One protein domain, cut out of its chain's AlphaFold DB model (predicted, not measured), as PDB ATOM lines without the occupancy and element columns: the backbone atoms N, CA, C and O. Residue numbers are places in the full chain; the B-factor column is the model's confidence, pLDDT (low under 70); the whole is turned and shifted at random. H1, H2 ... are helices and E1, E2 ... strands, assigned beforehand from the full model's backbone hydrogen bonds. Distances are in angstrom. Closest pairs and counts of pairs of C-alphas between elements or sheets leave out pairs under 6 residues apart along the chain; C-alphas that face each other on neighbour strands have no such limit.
ATOM      1  N   GLU A   6     154.799 117.073 205.454       70.12
ATOM      2  CA  GLU A   6     155.907 116.686 206.321       70.12
ATOM      3  C   GLU A   6     155.435 116.205 207.705       70.12
ATOM      4  O   GLU A   6     155.901 115.184 208.207       70.12
ATOM      5  N   ILE A   7     154.450 116.893 208.293       71.50
ATOM      6  CA  ILE A   7     153.829 116.529 209.577       71.50
ATOM      7  C   ILE A   7     152.970 115.274 209.415       71.50
ATOM      8  O   ILE A   7     152.991 114.391 210.269       71.50
ATOM      9  N   ALA A   8     152.250 115.163 208.297       74.25
ATOM     10  CA  ALA A   8     151.475 113.967 207.985       74.25
ATOM     11  C   ALA A   8     152.379 112.729 207.867       74.25
ATOM     12  O   ALA A   8     152.046 111.665 208.386       74.25
ATOM     13  N   LEU A   9     153.553 112.870 207.243       75.31
ATOM     14  CA  LEU A   9     154.531 111.787 207.152       75.31
ATOM     15  C   LEU A   9     155.140 111.438 208.521       75.31
ATOM     16  O   LEU A   9     155.406 110.266 208.785       75.31
ATOM     17  N   ALA A  10     155.330 112.424 209.403       73.75
ATOM     18  CA  ALA A  10     155.772 112.185 210.776       73.75
ATOM     19  C   ALA A  10     154.757 111.351 211.571       73.75
ATOM     20  O   ALA A  10     155.148 110.390 212.224       73.75
ATOM     21  N   GLU A  11     153.459 111.660 211.465       75.19
ATOM     22  CA  GLU A  11     152.398 110.859 212.096       75.19
ATOM     23  C   GLU A  11     152.316 109.434 211.536       75.19
ATOM     24  O   GLU A  11     152.064 108.491 212.283       75.19
ATOM     25  N   ILE A  12     152.520 109.263 210.227       75.19
ATOM     26  CA  ILE A  12     152.537 107.934 209.598       75.19
ATOM     27  C   ILE A  12     153.714 107.106 210.130       75.19
ATOM     28  O   ILE A  12     153.535 105.920 210.393       75.19
ATOM     29  N   ASN A  13     154.886 107.723 210.319       71.44
ATOM     30  CA  ASN A  13     156.062 107.051 210.882       71.44
ATOM     31  C   ASN A  13     155.932 106.759 212.384       71.44
ATOM     32  O   ASN A  13     156.420 105.730 212.830       71.44
ATOM     33  N   ASP A  14     155.276 107.630 213.160       70.06
ATOM     34  CA  ASP A  14     155.029 107.413 214.598       70.06
ATOM     35  C   ASP A  14     154.121 106.195 214.852       70.06
ATOM     36  O   ASP A  14     154.259 105.491 215.851       70.06
ATOM     37  N   ARG A  15     153.233 105.876 213.899       73.88
ATOM     38  CA  ARG A  15     152.392 104.668 213.913       73.88
ATOM     39  C   ARG A  15     153.163 103.447 213.411       73.88
ATOM     40  O   ARG A  15     152.786 102.811 212.421       73.88
ATOM     41  N   GLU A  16     154.246 103.119 214.104       62.03
ATOM     42  CA  GLU A  16     155.088 101.969 213.784       62.03
ATOM     43  C   GLU A  16     154.244 100.675 213.726       62.03
ATOM     44  O   GLU A  16     153.444 100.383 214.617       62.03
ATOM     45  N   GLY A  17     154.376  99.914 212.634       67.00
ATOM     46  CA  GLY A  17     153.677  98.638 212.434       67.00
ATOM     47  C   GLY A  17     152.287  98.707 211.785       67.00
ATOM     48  O   GLY A  17     151.740  97.659 211.452       67.00
ATOM     49  N   TRP A  18     151.718  99.896 211.548       75.06
ATOM     50  CA  TRP A  18     150.445 100.033 210.810       75.06
ATOM     51  C   TRP A  18     150.624 100.054 209.290       75.06
ATOM     52  O   TRP A  18     149.706  99.699 208.550       75.06
ATOM     53  N   TYR A  19     151.802 100.466 208.829       73.50
ATOM     54  CA  TYR A  19     152.131 100.593 207.416       73.50
ATOM     55  C   TYR A  19     153.411  99.825 207.105       73.50
ATOM     56  O   TYR A  19     154.356  99.833 207.893       73.50
ATOM     57  N   ASP A  20     153.449  99.173 205.943       76.81
ATOM     58  CA  ASP A  20     154.680  98.555 205.459       76.81
ATOM     59  C   ASP A  20     155.705  99.669 205.175       76.81
ATOM     60  O   ASP A  20     155.388 100.615 204.436       76.81
ATOM     61  N   PRO A  21     156.926  99.591 205.734       74.25
ATOM     62  CA  PRO A  21     157.935 100.634 205.573       74.25
ATOM     63  C   PRO A  21     158.247 100.927 204.100       74.25
ATOM     64  O   PRO A  21     158.546 102.069 203.752       74.25
ATOM     65  N   LYS A  22     158.096  99.944 203.200       77.00
ATOM     66  CA  LYS A  22     158.300 100.144 201.758       77.00
ATOM     67  C   LYS A  22     157.239 101.048 201.135       77.00
ATOM     68  O   LYS A  22     157.544 101.802 200.213       77.00
ATOM     69  N   VAL A  23     156.001 100.989 201.628       80.62
ATOM     70  CA  VAL A  23     154.896 101.834 201.148       80.62
ATOM     71  C   VAL A  23     155.099 103.274 201.608       80.62
ATOM     72  O   VAL A  23     154.960 104.197 200.804       80.62
ATOM     73  N   VAL A  24     155.498 103.471 202.868       77.19
ATOM     74  CA  VAL A  24     155.806 104.802 203.417       77.19
ATOM     75  C   VAL A  24     156.987 105.435 202.675       77.19
ATOM     76  O   VAL A  24     156.938 106.612 202.315       77.19
ATOM     77  N   GLU A  25     158.023 104.652 202.365       74.88
ATOM     78  CA  GLU A  25     159.177 105.131 201.603       74.88
ATOM     79  C   GLU A  25     158.815 105.505 200.156       74.88
ATOM     80  O   GLU A  25     159.235 106.557 199.665       74.88
ATOM     81  N   ALA A  26     158.009 104.685 199.472       80.94
ATOM     82  CA  ALA A  26     157.531 104.986 198.125       80.94
ATOM     83  C   ALA A  26     156.702 106.280 198.101       80.94
ATOM     84  O   ALA A  26     156.926 107.143 197.254       80.94
ATOM     85  N   PHE A  27     155.812 106.453 199.081       78.94
ATOM     86  CA  PHE A  27     154.987 107.650 199.218       78.94
ATOM     87  C   PHE A  27     155.829 108.909 199.469       78.94
ATOM     88  O   PHE A  27     155.600 109.945 198.841       78.94
ATOM     89  N   ARG A  28     156.871 108.801 200.306       74.56
ATOM     90  CA  ARG A  28     157.846 109.879 200.529       74.56
ATOM     91  C   ARG A  28     158.511 110.322 199.225       74.56
ATOM     92  O   ARG A  28     158.619 111.521 198.977       74.56
ATOM     93  N   ARG A  29     158.941 109.366 198.392       78.75
ATOM     94  CA  ARG A  29     159.574 109.655 197.093       78.75
ATOM     95  C   ARG A  29     158.607 110.358 196.140       78.75
ATOM     96  O   ARG A  29     159.013 111.294 195.464       78.75
ATOM     97  N   THR A  30     157.338 109.952 196.108       79.38
ATOM     98  CA  THR A  30     156.317 110.586 195.257       79.38
ATOM     99  C   THR A  30     156.015 112.025 195.670       79.38
ATOM    100  O   THR A  30     155.822 112.875 194.806       79.38
ATOM    101  N   LEU A  31     155.991 112.314 196.972       73.38
ATOM    102  CA  LEU A  31     155.734 113.661 197.489       73.38
ATOM    103  C   LEU A  31     156.967 114.580 197.466       73.38
ATOM    104  O   LEU A  31     156.856 115.737 197.863       73.38
ATOM    105  N   ASN A  32     158.124 114.079 197.019       72.25
ATOM    106  CA  ASN A  32     159.401 114.798 196.997       72.25
ATOM    107  C   ASN A  32     159.746 115.455 198.352       72.25
ATOM    108  O   ASN A  32     160.311 116.547 198.407       72.25
ATOM    109  N   ILE A  33     159.368 114.794 199.452       68.69
ATOM    110  CA  ILE A  33     159.631 115.272 200.811       68.69
ATOM    111  C   ILE A  33     161.084 114.937 201.147       68.69
ATOM    112  O   ILE A  33     161.411 113.786 201.449       68.69
ATOM    113  N   GLU A  34     161.949 115.946 201.081       64.38
ATOM    114  CA  GLU A  34     163.355 115.834 201.486       64.38
ATOM    115  C   GLU A  34     163.514 115.893 203.012       64.38
ATOM    116  O   GLU A  34     164.400 115.244 203.571       64.38
ATOM    117  N   GLU A  35     162.621 116.610 203.704       65.94
ATOM    118  CA  GLU A  35     162.703 116.833 205.147       65.94
ATOM    119  C   GLU A  35     161.711 115.949 205.920       65.94
ATOM    120  O   GLU A  35     160.516 116.220 206.051       65.94
ATOM    121  N   VAL A  36     162.220 114.833 206.444       68.69
ATOM    122  CA  VAL A  36     161.444 113.946 207.320       68.69
ATOM    123  C   VAL A  36     161.275 114.628 208.669       68.69
ATOM    124  O   VAL A  36     162.266 115.026 209.269       68.69
ATOM    125  N   HIS A  37     160.050 114.724 209.170       73.69
ATOM    126  CA  HIS A  37     159.780 115.152 210.539       73.69
ATOM    127  C   HIS A  37     159.534 113.931 211.432       73.69
ATOM    128  O   HIS A  37     159.018 112.911 210.978       73.69
ATOM    129  N   VAL A  38     159.922 114.023 212.701       78.69
ATOM    130  CA  VAL A  38     159.743 112.974 213.712       78.69
ATOM    131  C   VAL A  38     159.103 113.558 214.963       78.69
ATOM    132  O   VAL A  38     159.342 114.716 215.317       78.69
ATOM    133  N   VAL A  39     158.286 112.753 215.639       82.94
ATOM    134  CA  VAL A  39     157.689 113.125 216.923       82.94
ATOM    135  C   VAL A  39     158.725 112.912 218.025       82.94
ATOM    136  O   VAL A  39     159.278 111.824 218.188       82.94
ATOM    137  N   ARG A  40     159.005 113.959 218.803       79.94
ATOM    138  CA  ARG A  40     159.903 113.898 219.962       79.94
ATOM    139  C   ARG A  40     159.243 114.452 221.211       79.94
ATOM    140  O   ARG A  40     158.471 115.406 221.164       79.94
ATOM    141  N   GLN A  41     159.577 113.838 222.341       82.00
ATOM    142  CA  GLN A  41     159.191 114.318 223.659       82.00
ATOM    143  C   GLN A  41     160.251 115.293 224.163       82.00
ATOM    144  O   GLN A  41     161.406 114.915 224.333       82.00
ATOM    145  N   VAL A  42     159.855 116.539 224.410       79.81
ATOM    146  CA  VAL A  42     160.744 117.591 224.921       79.81
ATOM    147  C   VAL A  42     160.194 118.168 226.220       79.81
ATOM    148  O   VAL A  42     158.981 118.184 226.467       79.81
ATOM    149  N   LYS A  43     161.087 118.649 227.089       78.75
ATOM    150  CA  LYS A  43     160.673 119.429 228.259       78.75
ATOM    151  C   LYS A  43     160.280 120.834 227.801       78.75
ATOM    152  O   LYS A  43     160.758 121.334 226.791       78.75
ATOM    153  N   ILE A  44     159.463 121.513 228.603       77.50
ATOM    154  CA  ILE A  44     159.051 122.908 228.351       77.50
ATOM    155  C   ILE A  44     160.262 123.851 228.246       77.50
ATOM    156  O   ILE A  44     160.205 124.836 227.517       77.50
ATOM    157  N   ALA A  45     161.347 123.548 228.966       73.94
ATOM    158  CA  ALA A  45     162.590 124.316 228.918       73.94
ATOM    159  C   ALA A  45     163.326 124.183 227.573       73.94
ATOM    160  O   ALA A  45     163.936 125.148 227.128       73.94
ATOM    161  N   ASP A  46     163.208 123.029 226.916       75.62
ATOM    162  CA  ASP A  46     163.873 122.697 225.651       75.62
ATOM    163  C   ASP A  46     162.994 123.007 224.423       75.62
ATOM    164  O   ASP A  46     163.340 122.678 223.286       75.62
ATOM    165  N   LEU A  47     161.828 123.630 224.631       80.25
ATOM    166  CA  LEU A  47     160.876 123.939 223.570       80.25
ATOM    167  C   LEU A  47     161.407 125.079 222.681       80.25
ATOM    168  O   LEU A  47     161.512 126.233 223.114       80.25
ATOM    169  N   LYS A  48     161.712 124.764 221.419       78.31
ATOM    170  CA  LYS A  48     162.197 125.732 220.423       78.31
ATOM    171  C   LYS A  48     161.048 126.410 219.671       78.31
ATOM    172  O   LYS A  48     160.031 125.783 219.368       78.31
ATOM    173  N   ASP A  49     161.236 127.691 219.355       81.62
ATOM    174  CA  ASP A  49     160.315 128.443 218.493       81.62
ATOM    175  C   ASP A  49     160.260 127.810 217.096       81.62
ATOM    176  O   ASP A  49     161.258 127.280 216.611       81.62
ATOM    177  N   GLY A  50     159.099 127.862 216.448       79.38
ATOM    178  CA  GLY A  50     158.894 127.315 215.104       79.38
ATOM    179  C   GLY A  50     158.618 125.810 215.055       79.38
ATOM    180  O   GLY A  50     158.201 125.316 214.014       79.38
ATOM    181  N   THR A  51     158.772 125.083 216.166       79.69
ATOM    182  CA  THR A  51     158.342 123.675 216.260       79.69
ATOM    183  C   THR A  51     156.817 123.565 216.303       79.69
ATOM    184  O   THR A  51     156.135 124.511 216.688       79.69
ATOM    185  N   VAL A  52     156.254 122.421 215.910       85.00
ATOM    186  CA  VAL A  52     154.796 122.208 215.910       85.00
ATOM    187  C   VAL A  52     154.416 121.194 216.979       85.00
ATOM    188  O   VAL A  52     155.063 120.159 217.102       85.00
ATOM    189  N   LEU A  53     153.365 121.468 217.751       85.88
ATOM    190  CA  LEU A  53     152.862 120.538 218.764       85.88
ATOM    191  C   LEU A  53     152.270 119.288 218.105       85.88
ATOM    192  O   LEU A  53     151.393 119.389 217.248       85.88
ATOM    193  N   ALA A  54     152.727 118.115 218.533       84.56
ATOM    194  CA  ALA A  54     152.203 116.833 218.071       84.56
ATOM    195  C   ALA A  54     150.986 116.363 218.871       84.56
ATOM    196  O   ALA A  54     150.163 115.626 218.338       84.56
ATOM    197  N   ASP A  55     150.832 116.841 220.106       82.94
ATOM    198  CA  ASP A  55     149.743 116.452 221.000       82.94
ATOM    199  C   ASP A  55     149.106 117.673 221.680       82.94
ATOM    200  O   ASP A  55     149.670 118.774 221.668       82.94
ATOM    201  N   ASP A  56     147.919 117.482 222.254       83.19
ATOM    202  CA  ASP A  56     147.193 118.527 222.966       83.19
ATOM    203  C   ASP A  56     147.855 118.789 224.328       83.19
ATOM    204  O   ASP A  56     147.993 117.906 225.173       83.19
ATOM    205  N   VAL A  57     148.260 120.035 224.579       81.38
ATOM    206  CA  VAL A  57     148.904 120.408 225.841       81.38
ATOM    207  C   VAL A  57     147.839 120.856 226.832       81.38
ATOM    208  O   VAL A  57     147.244 121.924 226.679       81.38
ATOM    209  N   VAL A  58     147.634 120.059 227.880       82.94
ATOM    210  CA  VAL A  58     146.667 120.327 228.953       82.94
ATOM    211  C   VAL A  58     147.357 120.648 230.283       82.94
ATOM    212  O   VAL A  58     148.417 120.107 230.618       82.94
ATOM    213  N   SER A  59     146.759 121.546 231.064       82.25
ATOM    214  CA  SER A  59     147.166 121.796 232.449       82.25
ATOM    215  C   SER A  59     146.817 120.600 233.341       82.25
ATOM    216  O   SER A  59     145.969 119.778 232.990       82.25
ATOM    217  N   VAL A  60     147.409 120.520 234.538       78.69
ATOM    218  CA  VAL A  60     147.014 119.502 235.538       78.69
ATOM    219  C   VAL A  60     145.550 119.627 235.976       78.69
ATOM    220  O   VAL A  60     144.970 118.670 236.472       78.69
ATOM    221  N   GLN A  61     144.942 120.794 235.763       77.12
ATOM    222  CA  GLN A  61     143.528 121.061 236.034       77.12
ATOM    223  C   GLN A  61     142.617 120.671 234.854       77.12
ATOM    224  O   GLN A  61     141.415 120.920 234.900       77.12
ATOM    225  N   GLY A  62     143.170 120.092 233.782       75.81
ATOM    226  CA  GLY A  62     142.424 119.682 232.589       75.81
ATOM    227  C   GLY A  62     142.104 120.824 231.620       75.81
ATOM    228  O   GLY A  62     141.324 120.645 230.690       75.81
ATOM    229  N   THR A  63     142.694 122.008 231.806       81.12
ATOM    230  CA  THR A  63     142.504 123.136 230.885       81.12
ATOM    231  C   THR A  63     143.400 122.966 229.662       81.12
ATOM    232  O   THR A  63     144.621 122.904 229.801       81.12
ATOM    233  N   LEU A  64     142.816 122.945 228.463       83.19
ATOM    234  CA  LEU A  64     143.569 122.942 227.209       83.19
ATOM    235  C   LEU A  64     144.319 124.271 227.042       83.19
ATOM    236  O   LEU A  64     143.709 125.335 226.946       83.19
ATOM    237  N   LEU A  65     145.650 124.210 227.036       81.44
ATOM    238  CA  LEU A  65     146.524 125.373 226.878       81.44
ATOM    239  C   LEU A  65     146.850 125.620 225.410       81.44
ATOM    240  O   LEU A  65     146.818 126.766 224.959       81.44
ATOM    241  N   CYS A  66     147.174 124.551 224.684       82.75
ATOM    242  CA  CYS A  66     147.484 124.583 223.261       82.75
ATOM    243  C   CYS A  66     146.972 123.309 222.596       82.75
ATOM    244  O   CYS A  66     147.061 122.228 223.177       82.75
ATOM    245  N   SER A  67     146.460 123.446 221.378       82.75
ATOM    246  CA  SER A  67     145.964 122.314 220.598       82.75
ATOM    247  C   SER A  67     147.070 121.698 219.746       82.75
ATOM    248  O   SER A  67     147.994 122.394 219.311       82.75
ATOM    249  N   LYS A  68     146.934 120.408 219.440       83.88
ATOM    250  CA  LYS A  68     147.781 119.713 218.471       83.88
ATOM    251  C   LYS A  68     147.785 120.437 217.121       83.88
ATOM    252  O   LYS A  68     146.776 120.990 216.681       83.88
ATOM    253  N   GLY A  69     148.936 120.439 216.458       79.75
ATOM    254  CA  GLY A  69     149.155 121.120 215.183       79.75
ATOM    255  C   GLY A  69     149.411 122.627 215.292       79.75
ATOM    256  O   GLY A  69     149.588 123.276 214.264       79.75
ATOM    257  N   GLN A  70     149.450 123.211 216.497       82.50
ATOM    258  CA  GLN A  70     149.838 124.615 216.659       82.50
ATOM    259  C   GLN A  70     151.357 124.798 216.603       82.50
ATOM    260  O   GLN A  70     152.115 124.059 217.232       82.50
ATOM    261  N   VAL A  71     151.789 125.833 215.878       85.12
ATOM    262  CA  VAL A  71     153.186 126.280 215.842       85.12
ATOM    263  C   VAL A  71     153.530 126.956 217.167       85.12
ATOM    264  O   VAL A  71     152.835 127.872 217.612       85.12
ATOM    265  N   VAL A  72     154.630 126.535 217.783       85.12
ATOM    266  CA  VAL A  72     155.185 127.148 218.984       85.12
ATOM    267  C   VAL A  72     155.769 128.505 218.615       85.12
ATOM    268  O   VAL A  72     156.807 128.617 217.965       85.12
ATOM    269  N   THR A  73     155.094 129.555 219.061       85.94
ATOM    270  CA  THR A  73     155.586 130.933 219.002       85.94
ATOM    271  C   THR A  73     156.230 131.322 220.337       85.94
ATOM    272  O   THR A  73     155.899 130.724 221.370       85.94
ATOM    273  N   PRO A  74     157.070 132.372 220.381       82.56
ATOM    274  CA  PRO A  74     157.649 132.856 221.637       82.56
ATOM    275  C   PRO A  74     156.582 133.218 222.683       82.56
ATOM    276  O   PRO A  74     156.790 133.004 223.877       82.56
ATOM    277  N   ALA A  75     155.408 133.691 222.244       84.69
ATOM    278  CA  ALA A  75     154.264 133.952 223.115       84.69
ATOM    279  C   ALA A  75     153.687 132.662 223.727       84.69
ATOM    280  O   ALA A  75     153.432 132.613 224.933       84.69
ATOM    281  N   ILE A  76     153.522 131.603 222.922       84.31
ATOM    282  CA  ILE A  76     153.067 130.286 223.396       84.31
ATOM    283  C   ILE A  76     154.086 129.687 224.363       84.31
ATOM    284  O   ILE A  76     153.703 129.238 225.441       84.31
ATOM    285  N   ARG A  77     155.382 129.748 224.045       85.62
ATOM    286  CA  ARG A  77     156.439 129.258 224.938       85.62
ATOM    287  C   ARG A  77     156.436 129.989 226.276       85.62
ATOM    288  O   ARG A  77     156.483 129.341 227.320       85.62
ATOM    289  N   LEU A  78     156.357 131.321 226.266       84.62
ATOM    290  CA  LEU A  78     156.313 132.109 227.499       84.62
ATOM    291  C   LEU A  78     155.078 131.756 228.334       84.62
ATOM    292  O   LEU A  78     155.185 131.551 229.542       84.62
ATOM    293  N   ARG A  79     153.917 131.612 227.685       84.62
ATOM    294  CA  ARG A  79     152.681 131.178 228.341       84.62
ATOM    295  C   ARG A  79     152.846 129.793 228.963       84.62
ATOM    296  O   ARG A  79     152.600 129.645 230.154       84.62
ATOM    297  N   LEU A  80     153.313 128.801 228.206       82.00
ATOM    298  CA  LEU A  80     153.546 127.444 228.706       82.00
ATOM    299  C   LEU A  80     154.536 127.437 229.876       82.00
ATOM    300  O   LEU A  80     154.282 126.783 230.881       82.00
ATOM    301  N   ARG A  81     155.615 128.224 229.814       82.94
ATOM    302  CA  ARG A  81     156.568 128.364 230.924       82.94
ATOM    303  C   ARG A  81     155.907 128.946 232.176       82.94
ATOM    304  O   ARG A  81     156.089 128.404 233.263       82.94
ATOM    305  N   ASN A  82     155.097 129.991 232.027       83.50
ATOM    306  CA  ASN A  82     154.374 130.597 233.146       83.50
ATOM    307  C   ASN A  82     153.360 129.627 233.766       83.50
ATOM    308  O   ASN A  82     153.245 129.560 234.987       83.50
ATOM    309  N   TYR A  83     152.655 128.838 232.953       81.44
ATOM    310  CA  TYR A  83     151.730 127.817 233.453       81.44
ATOM    311  C   TYR A  83     152.457 126.645 234.120       81.44
ATOM    312  O   TYR A  83     151.983 126.130 235.130       81.44
ATOM    313  N   ALA A  84     153.627 126.257 233.608       77.75
ATOM    314  CA  ALA A  84     154.454 125.209 234.199       77.75
ATOM    315  C   ALA A  84     154.896 125.547 235.625       77.75
ATOM    316  O   ALA A  84     154.954 124.656 236.467       77.75
ATOM    317  N   ILE A  85     155.207 126.823 235.873       77.19
ATOM    318  CA  ILE A  85     155.660 127.322 237.174       77.19
ATOM    319  C   ILE A  85     154.478 127.511 238.133       77.19
ATOM    320  O   ILE A  85     154.577 127.132 239.293       77.19
ATOM    321  N   ASN A  86     153.366 128.087 237.660       73.94
ATOM    322  CA  ASN A  86     152.275 128.520 238.541       73.94
ATOM    323  C   ASN A  86     151.180 127.467 238.772       73.94
ATOM    324  O   ASN A  86     150.586 127.437 239.844       73.94
ATOM    325  N   VAL A  87     150.867 126.641 237.769       70.38
ATOM    326  CA  VAL A  87     149.703 125.729 237.797       70.38
ATOM    327  C   VAL A  87     150.133 124.267 237.707       70.38
ATOM    328  O   VAL A  87     149.532 123.405 238.337       70.38
ATOM    329  N   GLY A  88     151.187 123.985 236.942       68.38
ATOM    330  CA  GLY A  88     151.581 122.632 236.570       68.38
ATOM    331  C   GLY A  88     150.944 122.207 235.245       68.38
ATOM    332  O   GLY A  88     149.762 122.431 234.976       68.38
ATOM    333  N   ILE A  89     151.755 121.588 234.389       76.69
ATOM    334  CA  ILE A  89     151.361 121.090 233.065       76.69
ATOM    335  C   ILE A  89     151.562 119.577 233.046       76.69
ATOM    336  O   ILE A  89     152.537 119.084 233.622       76.69
ATOM    337  N   SER A  90     150.660 118.855 232.380       66.44
ATOM    338  CA  SER A  90     150.813 117.417 232.164       66.44
ATOM    339  C   SER A  90     152.071 117.153 231.320       66.44
ATOM    340  O   SER A  90     152.181 117.621 230.188       66.44
ATOM    341  N   ARG A  91     153.076 116.486 231.900       62.19
ATOM    342  CA  ARG A  91     154.345 116.131 231.229       62.19
ATOM    343  C   ARG A  91     154.202 114.750 230.569       62.19
ATOM    344  O   ARG A  91     153.581 113.900 231.205       62.19
ATOM    345  N   PRO A  92     154.834 114.450 229.409       69.25
ATOM    346  CA  PRO A  92     155.725 115.260 228.551       69.25
ATOM    347  C   PRO A  92     155.049 115.895 227.308       69.25
ATOM    348  O   PRO A  92     154.067 115.364 226.798       69.25
ATOM    349  N   ILE A  93     155.616 116.996 226.776       80.81
ATOM    350  CA  ILE A  93     155.135 117.662 225.543       80.81
ATOM    351  C   ILE A  93     155.725 116.965 224.318       80.81
ATOM    352  O   ILE A  93     156.938 116.764 224.242       80.81
ATOM    353  N   ARG A  94     154.873 116.637 223.343       83.00
ATOM    354  CA  ARG A  94     155.282 116.055 222.060       83.00
ATOM    355  C   ARG A  94     155.318 117.134 220.985       83.00
ATOM    356  O   ARG A  94     154.355 117.885 220.838       83.00
ATOM    357  N   VAL A  95     156.409 117.196 220.230       84.38
ATOM    358  CA  VAL A  95     156.601 118.138 219.119       84.38
ATOM    359  C   VAL A  95     157.099 117.428 217.870       84.38
ATOM    360  O   VAL A  95     157.812 116.429 217.962       84.38
ATOM    361  N   TYR A  96     156.751 117.972 216.709       81.88
ATOM    362  CA  TYR A  96     157.360 117.628 215.434       81.88
ATOM    363  C   TYR A  96     158.670 118.394 215.284       81.88
ATOM    364  O   TYR A  96     158.688 119.628 215.331       81.88
ATOM    365  N   VAL A  97     159.758 117.656 215.092       78.88
ATOM    366  CA  VAL A  97     161.073 118.206 214.756       78.88
ATOM    367  C   VAL A  97     161.566 117.584 213.455       78.88
ATOM    368  O   VAL A  97     161.316 116.399 213.223       78.88
ATOM    369  N   PRO A  98     162.280 118.330 212.603       73.88
ATOM    370  CA  PRO A  98     162.919 117.736 211.441       73.88
ATOM    371  C   PRO A  98     163.969 116.718 211.909       73.88
ATOM    372  O   PRO A  98     164.764 116.986 212.812       73.88
ATOM    373  N   ALA A  99     163.999 115.539 211.293       67.19
ATOM    374  CA  ALA A  99     164.895 114.427 211.609       67.19
ATOM    375  C   ALA A  99     166.375 114.833 211.535       67.19
ATOM    376  O   ALA A  99     167.201 114.294 212.262       67.19
ATOM    377  N   LYS A 100     166.701 115.848 210.724       64.44
ATOM    378  CA  LYS A 100     168.038 116.452 210.654       64.44
ATOM    379  C   LYS A 100     168.442 117.169 211.954       64.44
ATOM    380  O   LYS A 100     169.622 117.211 212.277       64.44
ATOM    381  N   GLN A 101     167.476 117.710 212.702       56.69
ATOM    382  CA  GLN A 101     167.683 118.309 214.028       56.69
ATOM    383  C   GLN A 101     167.473 117.313 215.174       56.69
ATOM    384  O   GLN A 101     167.928 117.581 216.282       56.69
TER     385      GLN A 101
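This is residues 6 to 101 of the 125 residues of an uncharacterized protein of Planctomycetes bacterium (UniProt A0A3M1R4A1). An elongated, loosely joined model has a two-stranded ribbon, E1 and E3, in its middle, two short helices side by side towards one end, and a helix with looped chain and a short strand at the other. At the first end H1 packs on the ribbon and H2 lies beyond H1, while the link at residues 15 to 20 stands free; at the other end are H3, E2 and much of the long stretch 43 to 63. There are 96 residues printed, with three named helices and three named strands in the order H1 H2 E1 E2 H3 E3, and the sheet E1 - E3 is antiparallel. The class is mixed, helices and strands, with under half of the residues in named elements. The whole is only just loose, close to compact, with a radius of gyration of the C-alphas of 15.1 A, and it spans 47 by 24 by 16 A.

H1, residues 6 to 14, and H2, residues 21 to 30, form a helical hairpin. They only just touch, with 3 pairs of C-alphas within 8 A, the closest being those of Leu 9 and Arg 28 at 7.6 A. They run opposite ways at a shallow tilt of 6 degrees. The closest C-alphas of H1 and E1, residues 37 to 42, are those of Ala 10 and His 37, 5.0 A apart. E1 and E3, residues 93 to 98, are antiparallel neighbours, with 145 degrees between their directions; N 38 and O 97, at 2.8 A, and N 95 and O 40, at 2.9 A, are within hydrogen-bond range. Residues 52 to 53 also pair antiparallel with residues 95 to 96 of E3. E2, residues 64 to 66, pairs with no named strand, but residues 57 to 58 pair antiparallel with it. The closest C-alphas of E2 and H3, residues 74 to 86, are those of Leu 65 and Leu 80, 7.5 A apart. H3 is apart from H1, H2 and E1. In H1, H2 and H3 every O i to N i+4 pair is within hydrogen-bond range.

H1 begins at C-alpha 6, (155.907, 116.686, 206.321), and is 12.5 A long; H2 is 14.4 A long. E1 measures 14.6 A and E2 5.8 A. H3 is 18.3 A long and ends at C-alpha 86, (152.275, 128.520, 238.541). E3 measures 16.1 A and ends at C-alpha 98, (162.919, 117.736, 211.441).

The two C-alphas farthest apart, those of Ala 26 and Asn 86, are 47.1 A apart. The printed part has no cut. The link E1 to E2 is long, with 21 residues. The mean pLDDT of the printed part is 77.3; residues 16 to 17, 33 to 36, 88, 90 to 92 and 99 to 101 are under 70.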